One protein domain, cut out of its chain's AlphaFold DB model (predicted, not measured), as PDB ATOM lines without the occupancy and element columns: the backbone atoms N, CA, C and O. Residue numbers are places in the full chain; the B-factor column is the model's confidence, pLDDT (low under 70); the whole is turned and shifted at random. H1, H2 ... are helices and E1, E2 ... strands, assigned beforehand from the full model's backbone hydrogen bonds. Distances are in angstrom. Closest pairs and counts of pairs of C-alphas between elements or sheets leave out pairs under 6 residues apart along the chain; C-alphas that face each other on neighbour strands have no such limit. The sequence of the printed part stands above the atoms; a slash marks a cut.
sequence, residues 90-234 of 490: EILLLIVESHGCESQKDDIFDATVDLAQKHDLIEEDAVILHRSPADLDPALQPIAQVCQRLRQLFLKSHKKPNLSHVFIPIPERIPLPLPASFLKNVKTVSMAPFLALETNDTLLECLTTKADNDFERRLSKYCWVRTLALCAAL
ATOM      1  N   GLU A  90      -8.899  35.431 -27.819       95.25
ATOM      2  CA  GLU A  90      -8.265  34.762 -26.680       95.25
ATOM      3  C   GLU A  90      -9.233  34.608 -25.500       95.25
ATOM      4  O   GLU A  90      -9.234  33.582 -24.826       95.25
ATOM      5  N   ILE A  91     -10.092  35.605 -25.265       95.00
ATOM      6  CA  ILE A  91     -11.114  35.546 -24.212       95.00
ATOM      7  C   ILE A  91     -12.232  34.594 -24.634       95.00
ATOM      8  O   ILE A  91     -12.689  33.784 -23.829       95.00
ATOM      9  N   LEU A  92     -12.654  34.665 -25.900       93.88
ATOM     10  CA  LEU A  92     -13.668  33.759 -26.433       93.88
ATOM     11  C   LEU A  92     -13.203  32.304 -26.394       93.88
ATOM     12  O   LEU A  92     -13.992  31.445 -26.022       93.88
ATOM     13  N   LEU A  93     -11.936  32.031 -26.707       93.38
ATOM     14  CA  LEU A  93     -11.340  30.701 -26.590       93.38
ATOM     15  C   LEU A  93     -11.386  30.195 -25.148       93.38
ATOM     16  O   LEU A  93     -11.840  29.079 -24.943       93.38
ATOM     17  N   LEU A  94     -11.030  31.018 -24.156       92.19
ATOM     18  CA  LEU A  94     -11.123  30.626 -22.742       92.19
ATOM     19  C   LEU A  94     -12.560  30.293 -22.314       92.19
ATOM     20  O   LEU A  94     -12.783  29.320 -21.597       92.19
ATOM     21  N   ILE A  95     -13.543  31.081 -22.761       90.56
ATOM     22  CA  ILE A  95     -14.966  30.821 -22.489       90.56
ATOM     23  C   ILE A  95     -15.383  29.492 -23.125       90.56
ATOM     24  O   ILE A  95     -15.992  28.642 -22.480       90.56
ATOM     25  N   VAL A  96     -15.020  29.303 -24.386       91.31
ATOM     26  CA  VAL A  96     -15.338  28.122 -25.183       91.31
ATOM     27  C   VAL A  96     -14.677  26.852 -24.622       91.31
ATOM     28  O   VAL A  96     -15.333  25.820 -24.550       91.31
ATOM     29  N   GLU A  97     -13.430  26.931 -24.152       87.94
ATOM     30  CA  GLU A  97     -12.723  25.846 -23.456       87.94
ATOM     31  C   GLU A  97     -13.362  25.516 -22.106       87.94
ATOM     32  O   GLU A  97     -13.521  24.347 -21.767       87.94
ATOM     33  N   SER A  98     -13.802  26.530 -21.354       86.50
ATOM     34  CA  SER A  98     -14.486  26.316 -20.071       86.50
ATOM     35  C   SER A  98     -15.874  25.682 -20.213       86.50
ATOM     36  O   SER A  98     -16.361  25.039 -19.287       86.50
ATOM     37  N   HIS A  99     -16.498  25.842 -21.381       81.94
ATOM     38  CA  HIS A  99     -17.751  25.193 -21.757       81.94
ATOM     39  C   HIS A  99     -17.532  23.882 -22.522       81.94
ATOM     40  O   HIS A  99     -18.471  23.394 -23.151       81.94
ATOM     41  N   GLY A 100     -16.304  23.347 -22.498       62.88
ATOM     42  CA  GLY A 100     -15.923  22.113 -23.176       62.88
ATOM     43  C   GLY A 100     -16.861  20.947 -22.870       62.88
ATOM     44  O   GLY A 100     -17.589  20.971 -21.879       62.88
ATOM     45  N   CYS A 101     -16.827  19.932 -23.742       62.56
ATOM     46  CA  CYS A 101     -17.685  18.735 -23.784       62.56
ATOM     47  C   CYS A 101     -17.666  17.849 -22.521       62.56
ATOM     48  O   CYS A 101     -17.922  16.647 -22.608       62.56
ATOM     49  N   GLU A 102     -17.298  18.371 -21.357       63.81
ATOM     50  CA  GLU A 102     -17.388  17.640 -20.112       63.81
ATOM     51  C   GLU A 102     -18.869  17.442 -19.801       63.81
ATOM     52  O   GLU A 102     -19.583  18.327 -19.327       63.81
ATOM     53  N   SER A 103     -19.342  16.238 -20.125       63.22
ATOM     54  CA  SER A 103     -20.587  15.700 -19.596       63.22
ATOM     55  C   SER A 103     -20.598  15.964 -18.093       63.22
ATOM     56  O   SER A 103     -19.558  15.849 -17.454       63.22
ATOM     57  N   GLN A 104     -21.747  16.347 -17.526       68.38
ATOM     58  CA  GLN A 104     -21.877  16.542 -16.078       68.38
ATOM     59  C   GLN A 104     -21.322  15.319 -15.339       68.38
ATOM     60  O   GLN A 104     -21.979  14.277 -15.289       68.38
ATOM     61  N   LYS A 105     -20.113  15.463 -14.794       77.75
ATOM     62  CA  LYS A 105     -19.431  14.440 -14.016       77.75
ATOM     63  C   LYS A 105     -20.093  14.395 -12.648       77.75
ATOM     64  O   LYS A 105     -20.244  15.424 -11.991       77.75
ATOM     65  N   ASP A 106     -20.568  13.223 -12.263       84.81
ATOM     66  CA  ASP A 106     -20.970  12.935 -10.895       84.81
ATOM     67  C   ASP A 106     -19.889  12.104 -10.204       84.81
ATOM     68  O   ASP A 106     -19.132  11.397 -10.864       84.81
ATOM     69  N   ASP A 107     -19.846  12.144  -8.871       86.81
ATOM     70  CA  ASP A 107     -18.800  11.477  -8.077       86.81
ATOM     71  C   ASP A 107     -18.648   9.981  -8.417       86.81
ATOM     72  O   ASP A 107     -17.554   9.422  -8.357       86.81
ATOM     73  N   ILE A 108     -19.750   9.322  -8.796       83.38
ATOM     74  CA  ILE A 108     -19.766   7.911  -9.206       83.38
ATOM     75  C   ILE A 108     -19.044   7.717 -10.544       83.38
ATOM     76  O   ILE A 108     -18.297   6.748 -10.706       83.38
ATOM     77  N   PHE A 109     -19.263   8.615 -11.505       88.62
ATOM     78  CA  PHE A 109     -18.600   8.572 -12.802       88.62
ATOM     79  C   PHE A 109     -17.094   8.759 -12.650       88.62
ATOM     80  O   PHE A 109     -16.340   7.906 -13.120       88.62
ATOM     81  N   ASP A 110     -16.673   9.797 -11.926       89.38
ATOM     82  CA  ASP A 110     -15.254  10.087 -11.703       89.38
ATOM     83  C   ASP A 110     -14.565   8.926 -10.975       89.38
ATOM     84  O   ASP A 110     -13.541   8.430 -11.437       89.38
ATOM     85  N   ALA A 111     -15.185   8.384  -9.920       86.69
ATOM     86  CA  ALA A 111     -14.643   7.229  -9.205       86.69
ATOM     87  C   ALA A 111     -14.506   5.978 -10.092       86.69
ATOM     88  O   ALA A 111     -13.574   5.192  -9.916       86.69
ATOM     89  N   THR A 112     -15.427   5.776 -11.038       86.62
ATOM     90  CA  THR A 112     -15.397   4.623 -11.950       86.62
ATOM     91  C   THR A 112     -14.300   4.771 -12.998       86.62
ATOM     92  O   THR A 112     -13.590   3.805 -13.269       86.62
ATOM     93  N   VAL A 113     -14.138   5.972 -13.561       90.38
ATOM     94  CA  VAL A 113     -13.062   6.293 -14.509       90.38
ATOM     95  C   VAL A 113     -11.699   6.189 -13.825       90.38
ATOM     96  O   VAL A 113     -10.829   5.486 -14.333       90.38
ATOM     97  N   ASP A 114     -11.539   6.790 -12.644       89.44
ATOM     98  CA  ASP A 114     -10.302   6.727 -11.859       89.44
ATOM     99  C   ASP A 114      -9.919   5.280 -11.537       89.44
ATOM    100  O   ASP A 114      -8.752   4.894 -11.618       89.44
ATOM    101  N   LEU A 115     -10.904   4.452 -11.174       86.56
ATOM    102  CA  LEU A 115     -10.675   3.042 -10.890       86.56
ATOM    103  C   LEU A 115     -10.307   2.272 -12.165       86.56
ATOM    104  O   LEU A 115      -9.391   1.455 -12.121       86.56
ATOM    105  N   ALA A 116     -10.960   2.554 -13.293       88.44
ATOM    106  CA  ALA A 116     -10.628   1.953 -14.582       88.44
ATOM    107  C   ALA A 116      -9.180   2.260 -14.996       88.44
ATOM    108  O   ALA A 116      -8.426   1.344 -15.317       88.44
ATOM    109  N   GLN A 117      -8.777   3.530 -14.914       90.81
ATOM    110  CA  GLN A 117      -7.424   3.986 -15.245       90.81
ATOM    111  C   GLN A 117      -6.384   3.410 -14.286       90.81
ATOM    112  O   GLN A 117      -5.352   2.907 -14.711       90.81
ATOM    113  N   LYS A 118      -6.666   3.414 -12.977       89.88
ATOM    114  CA  LYS A 118      -5.760   2.870 -11.953       89.88
ATOM    115  C   LYS A 118      -5.442   1.385 -12.154       89.88
ATOM    116  O   LYS A 118      -4.404   0.919 -11.686       89.88
ATOM    117  N   HIS A 119      -6.363   0.644 -12.758       85.56
ATOM    118  CA  HIS A 119      -6.227  -0.785 -13.016       85.56
ATOM    119  C   HIS A 119      -5.837  -1.100 -14.467       85.56
ATOM    120  O   HIS A 119      -5.927  -2.264 -14.851       85.56
ATOM    121  N   ASP A 120      -5.416  -0.097 -15.249       88.31
ATOM    122  CA  ASP A 120      -5.040  -0.232 -16.663       88.31
ATOM    123  C   ASP A 120      -6.144  -0.902 -17.514       88.31
ATOM    124  O   ASP A 120      -5.869  -1.635 -18.461       88.31
ATOM    125  N   LEU A 121      -7.417  -0.687 -17.152       84.19
ATOM    126  CA  LEU A 121      -8.579  -1.265 -17.848       84.19
ATOM    127  C   LEU A 121      -9.029  -0.421 -19.039       84.19
ATOM    128  O   LEU A 121      -9.763  -0.909 -19.895       84.19
ATOM    129  N   ILE A 122      -8.639   0.852 -19.060       89.62
ATOM    130  CA  ILE A 122      -8.872   1.763 -20.174       89.62
ATOM    131  C   ILE A 122      -7.568   2.467 -20.516       89.62
ATOM    132  O   ILE A 122      -6.798   2.825 -19.626       89.62
ATOM    133  N   GLU A 123      -7.337   2.660 -21.809       87.81
ATOM    134  CA  GLU A 123      -6.186   3.401 -22.316       87.81
ATOM    135  C   GLU A 123      -6.341   4.904 -22.020       87.81
ATOM    136  O   GLU A 123      -7.455   5.410 -21.862       87.81
ATOM    137  N   GLU A 124      -5.226   5.638 -21.938       87.31
ATOM    138  CA  GLU A 124      -5.243   7.087 -21.668       87.31
ATOM    139  C   GLU A 124      -5.982   7.887 -22.755       87.31
ATOM    140  O   GLU A 124      -6.488   8.977 -22.484       87.31
ATOM    141  N   ASP A 125      -6.057   7.359 -23.978       88.94
ATOM    142  CA  ASP A 125      -6.756   7.955 -25.115       88.94
ATOM    143  C   ASP A 125      -8.184   7.417 -25.312       88.94
ATOM    144  O   ASP A 125      -8.872   7.838 -26.247       88.94
ATOM    145  N   ALA A 126      -8.660   6.533 -24.425       90.62
ATOM    146  CA  ALA A 126     -10.014   6.007 -24.487       90.62
ATOM    147  C   ALA A 126     -11.051   7.127 -24.318       90.62
ATOM    148  O   ALA A 126     -11.013   7.940 -23.390       90.62
ATOM    149  N   VAL A 127     -12.038   7.142 -25.210       93.19
ATOM    150  CA  VAL A 127     -13.120   8.122 -25.186       93.19
ATOM    151  C   VAL A 127     -14.170   7.691 -24.179       93.19
ATOM    152  O   VAL A 127     -14.785   6.636 -24.316       93.19
ATOM    153  N   ILE A 128     -14.422   8.531 -23.182       93.00
ATOM    154  CA  ILE A 128     -15.389   8.223 -22.131       93.00
ATOM    155  C   ILE A 128     -16.783   8.682 -22.570       93.00
ATOM    156  O   ILE A 128     -17.043   9.872 -22.735       93.00
ATOM    157  N   LEU A 129     -17.695   7.729 -22.746       91.94
ATOM    158  CA  LEU A 129     -19.078   7.957 -23.144       91.94
ATOM    159  C   LEU A 129     -19.997   7.940 -21.911       91.94
ATOM    160  O   LEU A 129     -20.196   6.903 -21.283       91.94
ATOM    161  N   HIS A 130     -20.582   9.096 -21.578       89.31
ATOM    162  CA  HIS A 130     -21.438   9.258 -20.388       89.31
ATOM    163  C   HIS A 130     -22.934   9.082 -20.649       89.31
ATOM    164  O   HIS A 130     -23.617   8.426 -19.865       89.31
ATOM    165  N   ARG A 131     -23.450   9.712 -21.710       89.25
ATOM    166  CA  ARG A 131     -24.885   9.759 -22.032       89.25
ATOM    167  C   ARG A 131     -25.118   9.419 -23.489       89.25
ATOM    168  O   ARG A 131     -25.576   8.326 -23.778       89.25
ATOM    169  N   SER A 132     -24.805  10.329 -24.409       90.25
ATOM    170  CA  SER A 132     -25.102  10.152 -25.828       90.25
ATOM    171  C   SER A 132     -23.835  10.186 -26.678       90.25
ATOM    172  O   SER A 132     -22.967  11.025 -26.452       90.25
ATOM    173  N   PRO A 133     -23.732   9.347 -27.723       89.38
ATOM    174  CA  PRO A 133     -22.690   9.479 -28.740       89.38
ATOM    175  C   PRO A 133     -22.625  10.865 -29.389       89.38
ATOM    176  O   PRO A 133     -21.558  11.289 -29.826       89.38
ATOM    177  N   ALA A 134     -23.755  11.579 -29.446       88.88
ATOM    178  CA  ALA A 134     -23.804  12.945 -29.961       88.88
ATOM    179  C   ALA A 134     -22.978  13.918 -29.103       88.88
ATOM    180  O   ALA A 134     -22.424  14.877 -29.636       88.88
ATOM    181  N   ASP A 135     -22.826  13.628 -27.806       88.19
ATOM    182  CA  ASP A 135     -22.046  14.444 -26.872       88.19
ATOM    183  C   ASP A 135     -20.537  14.363 -27.164       88.19
ATOM    184  O   ASP A 135     -19.765  15.195 -26.697       88.19
ATOM    185  N   LEU A 136     -20.105  13.379 -27.958       89.19
ATOM    186  CA  LEU A 136     -18.709  13.214 -28.359       89.19
ATOM    187  C   LEU A 136     -18.354  14.004 -29.620       89.19
ATOM    188  O   LEU A 136     -17.171  14.174 -29.901       89.19
ATOM    189  N   ASP A 137     -19.335  14.480 -30.394       90.19
ATOM    190  CA  ASP A 137     -19.065  15.298 -31.575       90.19
ATOM    191  C   ASP A 137     -18.949  16.779 -31.172       90.19
ATOM    192  O   ASP A 137     -19.958  17.396 -30.808       90.19
ATOM    193  N   PRO A 138     -17.755  17.403 -31.274       91.25
ATOM    194  CA  PRO A 138     -17.590  18.818 -30.956       91.25
ATOM    195  C   PRO A 138     -18.480  19.723 -31.818       91.25
ATOM    196  O   PRO A 138     -18.850  20.819 -31.405       91.25
ATOM    197  N   ALA A 139     -18.871  19.282 -33.018       91.56
ATOM    198  CA  ALA A 139     -19.753  20.062 -33.874       91.56
ATOM    199  C   ALA A 139     -21.197  20.110 -33.360       91.56
ATOM    200  O   ALA A 139     -21.906  21.057 -33.693       91.56
ATOM    201  N   LEU A 140     -21.635  19.127 -32.568       90.62
ATOM    202  CA  LEU A 140     -23.002  19.043 -32.041       90.62
ATOM    203  C   LEU A 140     -23.160  19.704 -30.666       90.62
ATOM    204  O   LEU A 140     -24.280  19.835 -30.178       90.62
ATOM    205  N   GLN A 141     -22.066  20.170 -30.061       89.94
ATOM    206  CA  GLN A 141     -22.113  20.817 -28.755       89.94
ATOM    207  C   GLN A 141     -22.902  22.129 -28.786       89.94
ATOM    208  O   GLN A 141     -22.753  22.898 -29.741       89.94
ATOM    209  N   PRO A 142     -23.660  22.464 -27.723       90.94
ATOM    210  CA  PRO A 142     -24.454  23.690 -27.677       90.94
ATOM    211  C   PRO A 142     -23.651  24.951 -28.018       90.94
ATOM    212  O   PRO A 142     -24.110  25.769 -28.808       90.94
ATOM    213  N   ILE A 143     -22.416  25.078 -27.513       91.44
ATOM    214  CA  ILE A 143     -21.544  26.233 -27.793       91.44
ATOM    215  C   ILE A 143     -21.201  26.372 -29.286       91.44
ATOM    216  O   ILE A 143     -21.116  27.484 -29.810       91.44
ATOM    217  N   ALA A 144     -21.073  25.247 -29.994       92.69
ATOM    218  CA  ALA A 144     -20.822  25.201 -31.429       92.69
ATOM    219  C   ALA A 144     -22.071  25.536 -32.266       92.69
ATOM    220  O   ALA A 144     -21.949  25.837 -33.453       92.69
ATOM    221  N   GLN A 145     -23.261  25.505 -31.659       93.25
ATOM    222  CA  GLN A 145     -24.541  25.814 -32.304       93.25
ATOM    223  C   GLN A 145     -24.978  27.278 -32.110       93.25
ATOM    224  O   GLN A 145     -25.894  27.730 -32.788       93.25
ATOM    225  N   VAL A 146     -24.314  28.046 -31.232       93.31
ATOM    226  CA  VAL A 146     -24.684  29.445 -30.930       93.31
ATOM    227  C   VAL A 146     -24.450  30.373 -32.127       93.31
ATOM    228  O   VAL A 146     -25.346  31.112 -32.528       93.31
ATOM    229  N   CYS A 147     -23.237  30.384 -32.690       94.69
ATOM    230  CA  CYS A 147     -22.906  31.186 -33.871       94.69
ATOM    231  C   CYS A 147     -21.656  30.654 -34.594       94.69
ATOM    232  O   CYS A 147     -20.848  29.916 -34.027       94.69
ATOM    233  N   GLN A 148     -21.455  31.077 -35.847       96.38
ATOM    234  CA  GLN A 148     -20.350  30.601 -36.691       96.38
ATOM    235  C   GLN A 148     -18.958  30.876 -36.095       96.38
ATOM    236  O   GLN A 148     -18.080  30.020 -36.196       96.38
ATOM    237  N   ARG A 149     -18.746  32.037 -35.458       95.25
ATOM    238  CA  ARG A 149     -17.442  32.396 -34.873       95.25
ATOM    239  C   ARG A 149     -17.090  31.504 -33.684       95.25
ATOM    240  O   ARG A 149     -15.995  30.953 -33.653       95.25
ATOM    241  N   LEU A 150     -18.023  31.309 -32.747       94.25
ATOM    242  CA  LEU A 150     -17.816  30.410 -31.605       94.25
ATOM    243  C   LEU A 150     -17.604  28.967 -32.063       94.25
ATOM    244  O   LEU A 150     -16.699  28.306 -31.567       94.25
ATOM    245  N   ARG A 151     -18.351  28.514 -33.077       94.25
ATOM    246  CA  ARG A 151     -18.141  27.204 -33.701       94.25
ATOM    247  C   ARG A 151     -16.720  27.036 -34.229       94.25
ATOM    248  O   ARG A 151     -16.088  26.026 -33.954       94.25
ATOM    249  N   GLN A 152     -16.206  28.009 -34.980       95.62
ATOM    250  CA  GLN A 152     -14.849  27.939 -35.533       95.62
ATOM    251  C   GLN A 152     -13.779  27.930 -34.437       95.62
ATOM    252  O   GLN A 152     -12.842  27.138 -34.512       95.62
ATOM    253  N   LEU A 153     -13.931  28.767 -33.406       95.25
ATOM    254  CA  LEU A 153     -13.015  28.797 -32.263       95.25
ATOM    255  C   LEU A 153     -13.057  27.485 -31.461       95.25
ATOM    256  O   LEU A 153     -12.008  26.958 -31.087       95.25
ATOM    257  N   PHE A 154     -14.247  26.917 -31.262       93.69
ATOM    258  CA  PHE A 154     -14.422  25.650 -30.557       93.69
ATOM    259  C   PHE A 154     -13.838  24.474 -31.328       93.69
ATOM    260  O   PHE A 154     -13.033  23.727 -30.789       93.69
ATOM    261  N   LEU A 155     -14.152  24.347 -32.618       93.50
ATOM    262  CA  LEU A 155     -13.633  23.259 -33.453       93.50
ATOM    263  C   LEU A 155     -12.117  23.352 -33.679       93.50
ATOM    264  O   LEU A 155     -11.472  22.347 -33.973       93.50
ATOM    265  N   LYS A 156     -11.530  24.547 -33.537       93.62
ATOM    266  CA  LYS A 156     -10.076  24.737 -33.572       93.62
ATOM    267  C   LYS A 156      -9.392  24.213 -32.304       93.62
ATOM    268  O   LYS A 156      -8.280  23.700 -32.401       93.62
ATOM    269  N   SER A 157     -10.031  24.359 -31.143       91.56
ATOM    270  CA  SER A 157      -9.506  23.904 -29.844       91.56
ATOM    271  C   SER A 157      -9.844  22.436 -29.553       91.56
ATOM    272  O   SER A 157      -9.017  21.716 -29.003       91.56
ATOM    273  N   HIS A 158     -11.012  21.963 -29.991       90.44
ATOM    274  CA  HIS A 158     -11.535  20.628 -29.712       90.44
ATOM    275  C   HIS A 158     -11.587  19.808 -30.998       90.44
ATOM    276  O   HIS A 158     -12.516  19.911 -31.803       90.44
ATOM    277  N   LYS A 159     -10.559  18.980 -31.200       89.44
ATOM    278  CA  LYS A 159     -10.531  18.026 -32.311       89.44
ATOM    279  C   LYS A 159     -11.562  16.927 -32.078       89.44
ATOM    280  O   LYS A 159     -11.857  16.570 -30.940       89.44
ATOM    281  N   LYS A 160     -12.074  16.362 -33.172       89.88
ATOM    282  CA  LYS A 160     -12.946  15.189 -33.113       89.88
ATOM    283  C   LYS A 160     -12.210  14.051 -32.384       89.88
ATOM    284  O   LYS A 160     -11.093  13.731 -32.800       89.88
ATOM    285  N   PRO A 161     -12.792  13.470 -31.320       91.50
ATOM    286  CA  PRO A 161     -12.133  12.416 -30.564       91.50
ATOM    287  C   PRO A 161     -11.988  11.144 -31.408       91.50
ATOM    288  O   PRO A 161     -12.786  10.887 -32.316       91.50
ATOM    289  N   ASN A 162     -10.961  10.346 -31.110       91.56
ATOM    290  CA  ASN A 162     -10.763   9.049 -31.746       91.56
ATOM    291  C   ASN A 162     -11.721   8.026 -31.127       91.56
ATOM    292  O   ASN A 162     -11.527   7.592 -30.002       91.56
ATOM    293  N   LEU A 163     -12.747   7.624 -31.870       92.31
ATOM    294  CA  LEU A 163     -13.768   6.703 -31.368       92.31
ATOM    295  C   LEU A 163     -13.327   5.231 -31.364       92.31
ATOM    296  O   LEU A 163     -14.168   4.376 -31.115       92.31
ATOM    297  N   SER A 164     -12.059   4.904 -31.645       91.25
ATOM    298  CA  SER A 164     -11.623   3.504 -31.716       91.25
ATOM    299  C   SER A 164     -11.778   2.762 -30.389       91.25
ATOM    300  O   SER A 164     -12.198   1.609 -30.418       91.25
ATOM    301  N   HIS A 165     -11.514   3.419 -29.257       91.38
ATOM    302  CA  HIS A 165     -11.690   2.861 -27.914       91.38
ATOM    303  C   HIS A 165     -12.700   3.712 -27.147       91.38
ATOM    304  O   HIS A 165     -12.459   4.891 -26.893       91.38
ATOM    305  N   VAL A 166     -13.841   3.123 -26.793       92.12
ATOM    306  CA  VAL A 166     -14.908   3.801 -26.049       92.12
ATOM    307  C   VAL A 166     -15.078   3.140 -24.690       92.12
ATOM    308  O   VAL A 166     -15.281   1.932 -24.607       92.12
ATOM    309  N   PHE A 167     -15.053   3.934 -23.625       92.44
ATOM    310  CA  PHE A 167     -15.352   3.487 -22.272       92.44
ATOM    311  C   PHE A 167     -16.717   3.998 -21.803       92.44
ATOM    312  O   PHE A 167     -16.985   5.195 -21.840       92.44
ATOM    313  N   ILE A 168     -17.572   3.097 -21.325       91.81
ATOM    314  CA  ILE A 168     -18.917   3.370 -20.816       91.81
ATOM    315  C   ILE A 168     -18.949   3.040 -19.315       91.81
ATOM    316  O   ILE A 168     -19.251   1.909 -18.924       91.81
ATOM    317  N   PRO A 169     -18.649   4.009 -18.439       90.19
ATOM    318  CA  PRO A 169     -18.597   3.775 -16.997       90.19
ATOM    319  C   PRO A 169     -19.962   3.462 -16.378       90.19
ATOM    320  O   PRO A 169     -20.016   2.812 -15.343       90.19
ATOM    321  N   ILE A 170     -21.067   3.926 -16.968       88.69
ATOM    322  CA  ILE A 170     -22.420   3.686 -16.440       88.69
ATOM    323  C   ILE A 170     -23.344   3.313 -17.609       88.69
ATOM    324  O   ILE A 170     -23.973   4.197 -18.200       88.69
ATOM    325  N   PRO A 171     -23.424   2.019 -17.979       86.62
ATOM    326  CA  PRO A 171     -24.220   1.549 -19.115       86.62
ATOM    327  C   PRO A 171     -25.688   1.970 -19.064       86.62
ATOM    328  O   PRO A 171     -26.305   2.200 -20.100       86.62
ATOM    329  N   GLU A 172     -26.262   2.118 -17.869       85.00
ATOM    330  CA  GLU A 172     -27.666   2.479 -17.682       85.00
ATOM    331  C   GLU A 172     -28.027   3.879 -18.177       85.00
ATOM    332  O   GLU A 172     -29.213   4.172 -18.364       85.00
ATOM    333  N   ARG A 173     -27.028   4.744 -18.366       86.56
ATOM    334  CA  ARG A 173     -27.215   6.114 -18.854       86.56
ATOM    335  C   ARG A 173     -27.166   6.219 -20.370       86.56
ATOM    336  O   ARG A 173     -27.541   7.262 -20.902       86.56
ATOM    337  N   ILE A 174     -26.741   5.159 -21.050       88.69
ATOM    338  CA  ILE A 174     -26.618   5.152 -22.500       88.69
ATOM    339  C   ILE A 174     -27.965   4.764 -23.121       88.69
ATOM    340  O   ILE A 174     -28.482   3.678 -22.836       88.69
ATOM    341  N   PRO A 175     -28.572   5.633 -23.949       86.06
ATOM    342  CA  PRO A 175     -29.782   5.292 -24.670       86.06
ATOM    343  C   PRO A 175     -29.461   4.247 -25.740       86.06
ATOM    344  O   PRO A 175     -28.438   4.323 -26.424       86.06
ATOM    345  N   LEU A 176     -30.363   3.277 -25.882       83.31
ATOM    346  CA  LEU A 176     -30.279   2.211 -26.872       83.31
ATOM    347  C   LEU A 176     -31.479   2.254 -27.823       83.31
ATOM    348  O   LEU A 176     -32.573   2.611 -27.375       83.31
ATOM    349  N   PRO A 177     -31.297   1.873 -29.104       86.56
ATOM    350  CA  PRO A 177     -30.049   1.394 -29.721       86.56
ATOM    351  C   PRO A 177     -29.032   2.517 -30.005       86.56
ATOM    352  O   PRO A 177     -29.402   3.676 -30.197       86.56
ATOM    353  N   LEU A 178     -27.738   2.173 -30.052       84.38
ATOM    354  CA  LEU A 178     -26.685   3.116 -30.446       84.38
ATOM    355  C   LEU A 178     -26.755   3.404 -31.962       84.38
ATOM    356  O   LEU A 178     -27.026   2.490 -32.743       84.38
ATOM    357  N   PRO A 179     -26.481   4.641 -32.425       87.50
ATOM    358  CA  PRO A 179     -26.505   4.961 -33.850       87.50
ATOM    359  C   PRO A 179     -25.464   4.157 -34.644       87.50
ATOM    360  O   PRO A 179     -24.287   4.131 -34.287       87.50
ATOM    361  N   ALA A 180     -25.852   3.582 -35.785       86.50
ATOM    362  CA  ALA A 180     -24.943   2.797 -36.632       86.50
ATOM    363  C   ALA A 180     -23.705   3.591 -37.104       86.50
ATOM    364  O   ALA A 180     -22.611   3.044 -37.241       86.50
ATOM    365  N   SER A 181     -23.857   4.904 -37.318       87.06
ATOM    366  CA  SER A 181     -22.759   5.806 -37.691       87.06
ATOM    367  C   SER A 181     -21.690   5.941 -36.606       87.06
ATOM    368  O   SER A 181     -20.517   6.136 -36.930       87.06
ATOM    369  N   PHE A 182     -22.085   5.833 -35.335       88.50
ATOM    370  CA  PHE A 182     -21.170   5.813 -34.202       88.50
ATOM    371  C   PHE A 182     -20.398   4.492 -34.187       88.50
ATOM    372  O   PHE A 182     -19.174   4.503 -34.285       88.50
ATOM    373  N   LEU A 183     -21.126   3.372 -34.193       86.75
ATOM    374  CA  LEU A 183     -20.569   2.019 -34.085       86.75
ATOM    375  C   LEU A 183     -19.579   1.679 -35.204       86.75
ATOM    376  O   LEU A 183     -18.602   0.985 -34.958       86.75
ATOM    377  N   LYS A 184     -19.758   2.236 -36.409       88.88
ATOM    378  CA  LYS A 184     -18.840   2.033 -37.543       88.88
ATOM    379  C   LYS A 184     -17.376   2.387 -37.238       88.88
ATOM    380  O   LYS A 184     -16.480   1.830 -37.865       88.88
ATOM    381  N   ASN A 185     -17.131   3.338 -36.336       87.19
ATOM    382  CA  ASN A 185     -15.780   3.810 -36.012       87.19
ATOM    383  C   ASN A 185     -15.236   3.228 -34.699       87.19
ATOM    384  O   ASN A 185     -14.079   3.484 -34.365       87.19
ATOM    385  N   VAL A 186     -16.061   2.478 -33.968       90.00
ATOM    386  CA  VAL A 186     -15.707   1.905 -32.672       90.00
ATOM    387  C   VAL A 186     -15.110   0.525 -32.883       90.00
ATOM    388  O   VAL A 186     -15.723  -0.323 -33.524       90.00
ATOM    389  N   LYS A 187     -13.897   0.312 -32.366       89.12
ATOM    390  CA  LYS A 187     -13.214  -0.989 -32.408       89.12
ATOM    391  C   LYS A 187     -13.358  -1.728 -31.089       89.12
ATOM    392  O   LYS A 187     -13.618  -2.918 -31.091       89.12
ATOM    393  N   THR A 188     -13.232  -1.015 -29.979       87.00
ATOM    394  CA  THR A 188     -13.269  -1.588 -28.636       87.00
ATOM    395  C   THR A 188     -14.261  -0.805 -27.795       87.00
ATOM    396  O   THR A 188     -14.194   0.425 -27.723       87.00
ATOM    397  N   VAL A 189     -15.165  -1.518 -27.126       85.25
ATOM    398  CA  VAL A 189     -16.057  -0.942 -26.117       85.25
ATOM    399  C   VAL A 189     -15.728  -1.578 -24.775       85.25
ATOM    400  O   VAL A 189     -15.807  -2.790 -24.618       85.25
ATOM    401  N   SER A 190     -15.366  -0.761 -23.796       85.81
ATOM    402  CA  SER A 190     -15.198  -1.183 -22.407       85.81
ATOM    403  C   SER A 190     -16.331  -0.605 -21.571       85.81
ATOM    404  O   SER A 190     -16.713   0.541 -21.772       85.81
ATOM    405  N   MET A 191     -16.905  -1.361 -20.641       85.00
ATOM    406  CA  MET A 191     -18.070  -0.935 -19.857       85.00
ATOM    407  C   MET A 191     -17.936  -1.330 -18.392       85.00
ATOM    408  O   MET A 191     -17.320  -2.349 -18.124       85.00
ATOM    409  N   ALA A 192     -18.522  -0.597 -17.443       80.62
ATOM    410  CA  ALA A 192     -18.532  -1.010 -16.030       80.62
ATOM    411  C   ALA A 192     -19.878  -1.651 -15.592       80.62
ATOM    412  O   ALA A 192     -20.911  -1.305 -16.161       80.62
ATOM    413  N   PRO A 193     -19.906  -2.549 -14.575       61.75
ATOM    414  CA  PRO A 193     -18.748  -3.171 -13.931       61.75
ATOM    415  C   PRO A 193     -17.973  -4.017 -14.948       61.75
ATOM    416  O   PRO A 193     -18.576  -4.667 -15.795       61.75
ATOM    417  N   PHE A 194     -16.645  -3.908 -14.885       62.84
ATOM    418  CA  PHE A 194     -15.743  -4.047 -16.032       62.84
ATOM    419  C   PHE A 194     -16.053  -5.211 -16.976       62.84
ATOM    420  O   PHE A 194     -16.091  -6.374 -16.603       62.84
ATOM    421  N   LEU A 195     -16.272  -4.858 -18.230       52.62
ATOM    422  CA  LEU A 195     -16.538  -5.715 -19.361       52.62
ATOM    423  C   LEU A 195     -15.748  -5.106 -20.514       52.62
ATOM    424  O   LEU A 195     -16.061  -3.994 -20.928       52.62
ATOM    425  N   ALA A 196     -14.695  -5.768 -20.978       43.34
ATOM    426  CA  ALA A 196     -13.916  -5.305 -22.123       43.34
ATOM    427  C   ALA A 196     -14.335  -6.127 -23.340       43.34
ATOM    428  O   ALA A 196     -14.313  -7.345 -23.269       43.34
ATOM    429  N   LEU A 197     -14.762  -5.490 -24.426       48.09
ATOM    430  CA  LEU A 197     -15.256  -6.164 -25.628       48.09
ATOM    431  C   LEU A 197     -14.195  -6.051 -26.739       48.09
ATOM    432  O   LEU A 197     -13.987  -4.956 -27.266       48.09
ATOM    433  N   GLU A 198     -13.504  -7.152 -27.061       39.91
ATOM    434  CA  GLU A 198     -12.569  -7.273 -28.202       39.91
ATOM    435  C   GLU A 198     -13.213  -8.068 -29.352       39.91
ATOM    436  O   GLU A 198     -13.943  -9.002 -29.066       39.91
ATOM    437  N   THR A 199     -12.940  -7.724 -30.623       41.66
ATOM    438  CA  THR A 199     -13.712  -8.086 -31.847       41.66
ATOM    439  C   THR A 199     -13.231  -9.326 -32.645       41.66
ATOM    440  O   THR A 199     -12.030  -9.373 -32.913       41.66
ATOM    441  N   ASN A 200     -14.134 -10.233 -33.107       43.78
ATOM    442  CA  ASN A 200     -14.014 -11.267 -34.184       43.78
ATOM    443  C   ASN A 200     -15.352 -12.055 -34.482       43.78
ATOM    444  O   ASN A 200     -16.394 -11.771 -33.913       43.78
ATOM    445  N   ASP A 201     -15.360 -12.996 -35.453       43.12
ATOM    446  CA  ASP A 201     -16.533 -13.333 -36.314       43.12
ATOM    447  C   ASP A 201     -17.497 -14.510 -35.922       43.12
ATOM    448  O   ASP A 201     -18.366 -14.863 -36.720       43.12
ATOM    449  N   THR A 202     -17.396 -15.209 -34.774       40.84
ATOM    450  CA  THR A 202     -17.933 -16.613 -34.675       40.84
ATOM    451  C   THR A 202     -19.123 -16.936 -33.743       40.84
ATOM    452  O   THR A 202     -19.564 -18.088 -33.725       40.84
ATOM    453  N   LEU A 203     -19.710 -15.991 -32.997       37.56
ATOM    454  CA  LEU A 203     -20.737 -16.293 -31.966       37.56
ATOM    455  C   LEU A 203     -22.210 -15.999 -32.344       37.56
ATOM    456  O   LEU A 203     -23.127 -16.360 -31.598       37.56
ATOM    457  N   LEU A 204     -22.454 -15.411 -33.517       40.78
ATOM    458  CA  LEU A 204     -23.733 -14.799 -33.910       40.78
ATOM    459  C   LEU A 204     -24.910 -15.770 -34.134       40.78
ATOM    460  O   LEU A 204     -26.072 -15.413 -33.943       40.78
ATOM    461  N   GLU A 205     -24.643 -17.028 -34.475       37.97
ATOM    462  CA  GLU A 205     -25.704 -18.014 -34.739       37.97
ATOM    463  C   GLU A 205     -26.570 -18.327 -33.502       37.97
ATOM    464  O   GLU A 205     -27.669 -18.866 -33.619       37.97
ATOM    465  N   CYS A 206     -26.098 -17.993 -32.298       36.97
ATOM    466  CA  CYS A 206     -26.753 -18.384 -31.050       36.97
ATOM    467  C   CYS A 206     -27.741 -17.352 -30.474       36.97
ATOM    468  O   CYS A 206     -28.462 -17.705 -29.532       36.97
ATOM    469  N   LEU A 207     -27.767 -16.106 -30.971       33.44
ATOM    470  CA  LEU A 207     -28.425 -14.979 -30.279       33.44
ATOM    471  C   LEU A 207     -29.461 -14.195 -31.107       33.44
ATOM    472  O   LEU A 207     -30.264 -13.476 -30.526       33.44
ATOM    473  N   THR A 208     -29.541 -14.394 -32.424       38.88
ATOM    474  CA  THR A 208     -30.509 -13.719 -33.319       38.88
ATOM    475  C   THR A 208     -31.942 -14.271 -33.253       38.88
ATOM    476  O   THR A 208     -32.828 -13.836 -33.992       38.88
ATOM    477  N   THR A 209     -32.236 -15.208 -32.346       36.56
ATOM    478  CA  THR A 209     -33.608 -15.695 -32.137       36.56
ATOM    479  C   THR A 209     -34.370 -14.754 -31.203       36.56
ATOM    480  O   THR A 209     -34.249 -14.855 -29.988       36.56
ATOM    481  N   LYS A 210     -35.129 -13.827 -31.816       39.66
ATOM    482  CA  LYS A 210     -36.148 -12.914 -31.246       39.66
ATOM    483  C   LYS A 210     -36.307 -13.003 -29.719       39.66
ATOM    484  O   LYS A 210     -37.042 -13.854 -29.218       39.66
ATOM    485  N   ALA A 211     -35.671 -12.083 -28.999       42.97
ATOM    486  CA  ALA A 211     -36.025 -11.812 -27.614       42.97
ATOM    487  C   ALA A 211     -37.358 -11.043 -27.586       42.97
ATOM    488  O   ALA A 211     -37.493  -9.999 -28.218       42.97
ATOM    489  N   ASP A 212     -38.352 -11.599 -26.896       42.22
ATOM    490  CA  ASP A 212     -39.641 -10.957 -26.639       42.22
ATOM    491  C   ASP A 212     -39.441  -9.624 -25.901       42.22
ATOM    492  O   ASP A 212     -38.738  -9.568 -24.892       42.22
ATOM    493  N   ASN A 213     -40.145  -8.573 -26.329       45.97
ATOM    494  CA  ASN A 213     -40.142  -7.245 -25.691       45.97
ATOM    495  C   ASN A 213     -40.513  -7.290 -24.189       45.97
ATOM    496  O   ASN A 213     -40.177  -6.392 -23.416       45.97
ATOM    497  N   ASP A 214     -41.188  -8.356 -23.749       41.25
ATOM    498  CA  ASP A 214     -41.569  -8.577 -22.352       41.25
ATOM    499  C   ASP A 214     -40.395  -9.090 -21.484       41.25
ATOM    500  O   ASP A 214     -40.395  -8.937 -20.260       41.25
ATOM    501  N   PHE A 215     -39.358  -9.651 -22.113       40.47
ATOM    502  CA  PHE A 215     -38.130 -10.134 -21.476       40.47
ATOM    503  C   PHE A 215     -37.180  -8.976 -21.127       40.47
ATOM    504  O   PHE A 215     -36.694  -8.903 -19.997       40.47
ATOM    505  N   GLU A 216     -36.992  -8.015 -22.039       42.97
ATOM    506  CA  GLU A 216     -36.177  -6.809 -21.807       42.97
ATOM    507  C   GLU A 216     -36.724  -5.948 -20.658       42.97
ATOM    508  O   GLU A 216     -35.972  -5.479 -19.797       42.97
ATOM    509  N   ARG A 217     -38.054  -5.797 -20.579       43.50
ATOM    510  CA  ARG A 217     -38.710  -4.990 -19.538       43.50
ATOM    511  C   ARG A 217     -38.527  -5.584 -18.140       43.50
ATOM    512  O   ARG A 217     -38.258  -4.847 -17.190       43.50
ATOM    513  N   ARG A 218     -38.623  -6.914 -18.012       40.91
ATOM    514  CA  ARG A 218     -38.526  -7.645 -16.731       40.91
ATOM    515  C   ARG A 218     -37.100  -7.743 -16.193       40.91
ATOM    516  O   ARG A 218     -36.912  -7.847 -14.982       40.91
ATOM    517  N   LEU A 219     -36.105  -7.681 -17.072       37.22
ATOM    518  CA  LEU A 219     -34.704  -7.873 -16.718       37.22
ATOM    519  C   LEU A 219     -33.927  -6.558 -16.505       37.22
ATOM    520  O   LEU A 219     -32.872  -6.573 -15.878       37.22
ATOM    521  N   SER A 220     -34.483  -5.412 -16.914       39.38
ATOM    522  CA  SER A 220     -33.923  -4.056 -16.723       39.38
ATOM    523  C   SER A 220     -33.527  -3.673 -15.281       39.38
ATOM    524  O   SER A 220     -32.798  -2.703 -15.086       39.38
ATOM    525  N   LYS A 221     -33.958  -4.440 -14.266       40.31
ATOM    526  CA  LYS A 221     -33.584  -4.259 -12.849       40.31
ATOM    527  C   LYS A 221     -32.169  -4.731 -12.500       40.31
ATOM    528  O   LYS A 221     -31.699  -4.462 -11.399       40.31
ATOM    529  N   TYR A 222     -31.490  -5.426 -13.406       45.66
ATOM    530  CA  TYR A 222     -30.141  -5.927 -13.184       45.66
ATOM    531  C   TYR A 222     -29.183  -5.216 -14.143       45.66
ATOM    532  O   TYR A 222     -29.324  -5.344 -15.356       45.66
ATOM    533  N   CYS A 223     -28.198  -4.495 -13.599       46.09
ATOM    534  CA  CYS A 223     -27.117  -3.810 -14.330       46.09
ATOM    535  C   CYS A 223     -26.552  -4.679 -15.481       46.09
ATOM    536  O   CYS A 223     -26.414  -4.232 -16.615       46.09
ATOM    537  N   TRP A 224     -26.421  -5.986 -15.235       48.31
ATOM    538  CA  TRP A 224     -25.899  -6.979 -16.175       48.31
ATOM    539  C   TRP A 224     -26.797  -7.214 -17.395       48.31
ATOM    540  O   TRP A 224     -26.313  -7.574 -18.458       48.31
ATOM    541  N   VAL A 225     -28.107  -7.014 -17.280       50.28
ATOM    542  CA  VAL A 225     -29.044  -7.210 -18.394       50.28
ATOM    543  C   VAL A 225     -28.940  -6.062 -19.370       50.28
ATOM    544  O   VAL A 225     -28.986  -6.287 -20.570       50.28
ATOM    545  N   ARG A 226     -28.794  -4.833 -18.880       53.81
ATOM    546  CA  ARG A 226     -28.638  -3.679 -19.763       53.81
ATOM    547  C   ARG A 226     -27.290  -3.724 -20.466       53.81
ATOM    548  O   ARG A 226     -27.226  -3.426 -21.648       53.81
ATOM    549  N   THR A 227     -26.264  -4.224 -19.780       54.88
ATOM    550  CA  THR A 227     -25.003  -4.638 -20.392       54.88
ATOM    551  C   THR A 227     -25.220  -5.685 -21.491       54.88
ATOM    552  O   THR A 227     -24.718  -5.504 -22.594       54.88
ATOM    553  N   LEU A 228     -26.020  -6.731 -21.250       55.53
ATOM    554  CA  LEU A 228     -26.353  -7.752 -22.256       55.53
ATOM    555  C   LEU A 228     -27.213  -7.219 -23.418       55.53
ATOM    556  O   LEU A 228     -27.009  -7.630 -24.553       55.53
ATOM    557  N   ALA A 229     -28.148  -6.305 -23.164       55.09
ATOM    558  CA  ALA A 229     -28.970  -5.656 -24.185       55.09
ATOM    559  C   ALA A 229     -28.131  -4.696 -25.036       55.09
ATOM    560  O   ALA A 229     -28.302  -4.628 -26.249       55.09
ATOM    561  N   LEU A 230     -27.172  -4.004 -24.414       58.38
ATOM    562  CA  LEU A 230     -26.202  -3.192 -25.132       58.38
ATOM    563  C   LEU A 230     -25.297  -4.074 -25.988       58.38
ATOM    564  O   LEU A 230     -25.127  -3.774 -27.160       58.38
ATOM    565  N   CYS A 231     -24.828  -5.204 -25.454       57.25
ATOM    566  CA  CYS A 231     -24.126  -6.227 -26.230       57.25
ATOM    567  C   CYS A 231     -24.970  -6.744 -27.412       57.25
ATOM    568  O   CYS A 231     -24.433  -6.955 -28.490       57.25
ATOM    569  N   ALA A 232     -26.286  -6.910 -27.237       54.44
ATOM    570  CA  ALA A 232     -27.200  -7.364 -28.288       54.44
ATOM    571  C   ALA A 232     -27.514  -6.298 -29.358       54.44
ATOM    572  O   ALA A 232     -27.959  -6.647 -30.447       54.44
ATOM    573  N   ALA A 233     -27.305  -5.012 -29.059       56.88
ATOM    574  CA  ALA A 233     -27.543  -3.895 -29.977       56.88
ATOM    575  C   ALA A 233     -26.310  -3.524 -30.829       56.88
ATOM    576  O   ALA A 233     -26.389  -2.618 -31.662       56.88
ATOM    577  N   LEU A 234     -25.170  -4.179 -30.601       53.91
ATOM    578  CA  LEU A 234     -23.925  -3.971 -31.340       53.91
ATOM    579  C   LEU A 234     -23.952  -4.778 -32.657       53.91
ATOM    580  O   LEU A 234     -24.421  -5.913 -32.646       53.91
TER     581      LEU A 234
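Overview. This is residues 90 to 234 of the 490 residues of an uncharacterized protein of Sphaceloma murrayae (UniProt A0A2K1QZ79). A small three-stranded sheet lies between two groups of helices in an elongated model: H1, H4 and H5 cluster toward one end, and a helical hairpin of H7 and H8 lies toward the other, with H8 grazing the sheet. H2 grazes the sheet too, the short helices H3 and H6 come close to each other, and long links join several of these parts. You have 145 printed residues, with eight named helices and three named strands in the order H1 H2 H3 H4 H5 E1 H6 E2 E3 H7 H8; the sheet is mixed, in the order E1, E2, E3. The class is mostly helix, though only 72 residues, under half, are in named elements. The whole is only just compact, close to loose, with a radius of gyration of the C-alphas of 17.4 A, and it spans 56 by 32 by 30 A.

Arrangement. Start at H1, residues 90 to 98, and look from it to H5, residues 148 to 157: they touch, the closest C-alphas being those of Val 96 and Phe 154, 6.0 A apart. Their lines are only just about perpendicular, at 71 degrees. H4, residues 142 to 146, touches H5, with the C-alphas of Ala 144 and Arg 151 closest at 4.0 A. Go back to H2, residues 107 to 118, which only grazes the sheet with its residues 109 to 116. H3, residues 133 to 136, and H6, residues 180 to 183, are close but not clearly touching; the C-alphas of Pro 133 and Phe 182 are closest, 6.8 A apart. E1, residues 165 to 168, and E2, residues 188 to 191, are parallel neighbours at 17 degrees, with N 168 and O 190 within hydrogen-bond range at 2.7 A. E1, H6 and E2 form a strand-helix-strand unit, two parallel neighbour strands with a helix between them along the chain, and its crossover is right-handed. Residues 127 to 128 make a short parallel pairing with residues 166 to 167 of E1. E2 and E3, residues 195 to 197, form an antiparallel hairpin at 167 degrees, with N 195 and O 191 within hydrogen-bond range at 2.7 A. H7, residues 213 to 219, and H8, residues 223 to 232, touch as a helical hairpin, running opposite ways at a shallow tilt of 34 degrees, only just short of steep; the C-alphas of Leu 219 and Val 225 are closest, 5.9 A apart. H8 only grazes the sheet, with its residues 224 to 231. Every O i to N i+4 pair is within hydrogen-bond range in H1, H2, H4, H5 and H8; H7 has 1 of 3, beside 1 of 4 O i to N i+3 pairs, and H3 and H6 are too short for an i+4 pair.

Along the chain. Find C-alpha 90 at (-8.265, 34.762, -26.680), where H1 begins; it runs 12.4 A to C-alpha 98. H2, the longest helix, covers 16.1 A from C-alpha 107 at (-18.800, 11.477, -8.077). Past the short H3 and H4, H5 runs 14.5 A. E1 is 10.1 A long; the short H6 follows, then E2 at 10.0 A and E3 at 6.4 A. H7 runs 10.5 A, and H8 runs 14.4 A to C-alpha 232 at (-27.200, -7.364, -28.288).

Size, cuts and confidence. The C-alphas of Glu 90 and Thr 209 are the two farthest apart, at 56.7 A. The printed part has no cut. The long links are H2 to H3, E1 to H6 and E3 to H7. The mean pLDDT of the printed part is 76.0; look for values under 70 at residues 100 to 104 and 193 to 234.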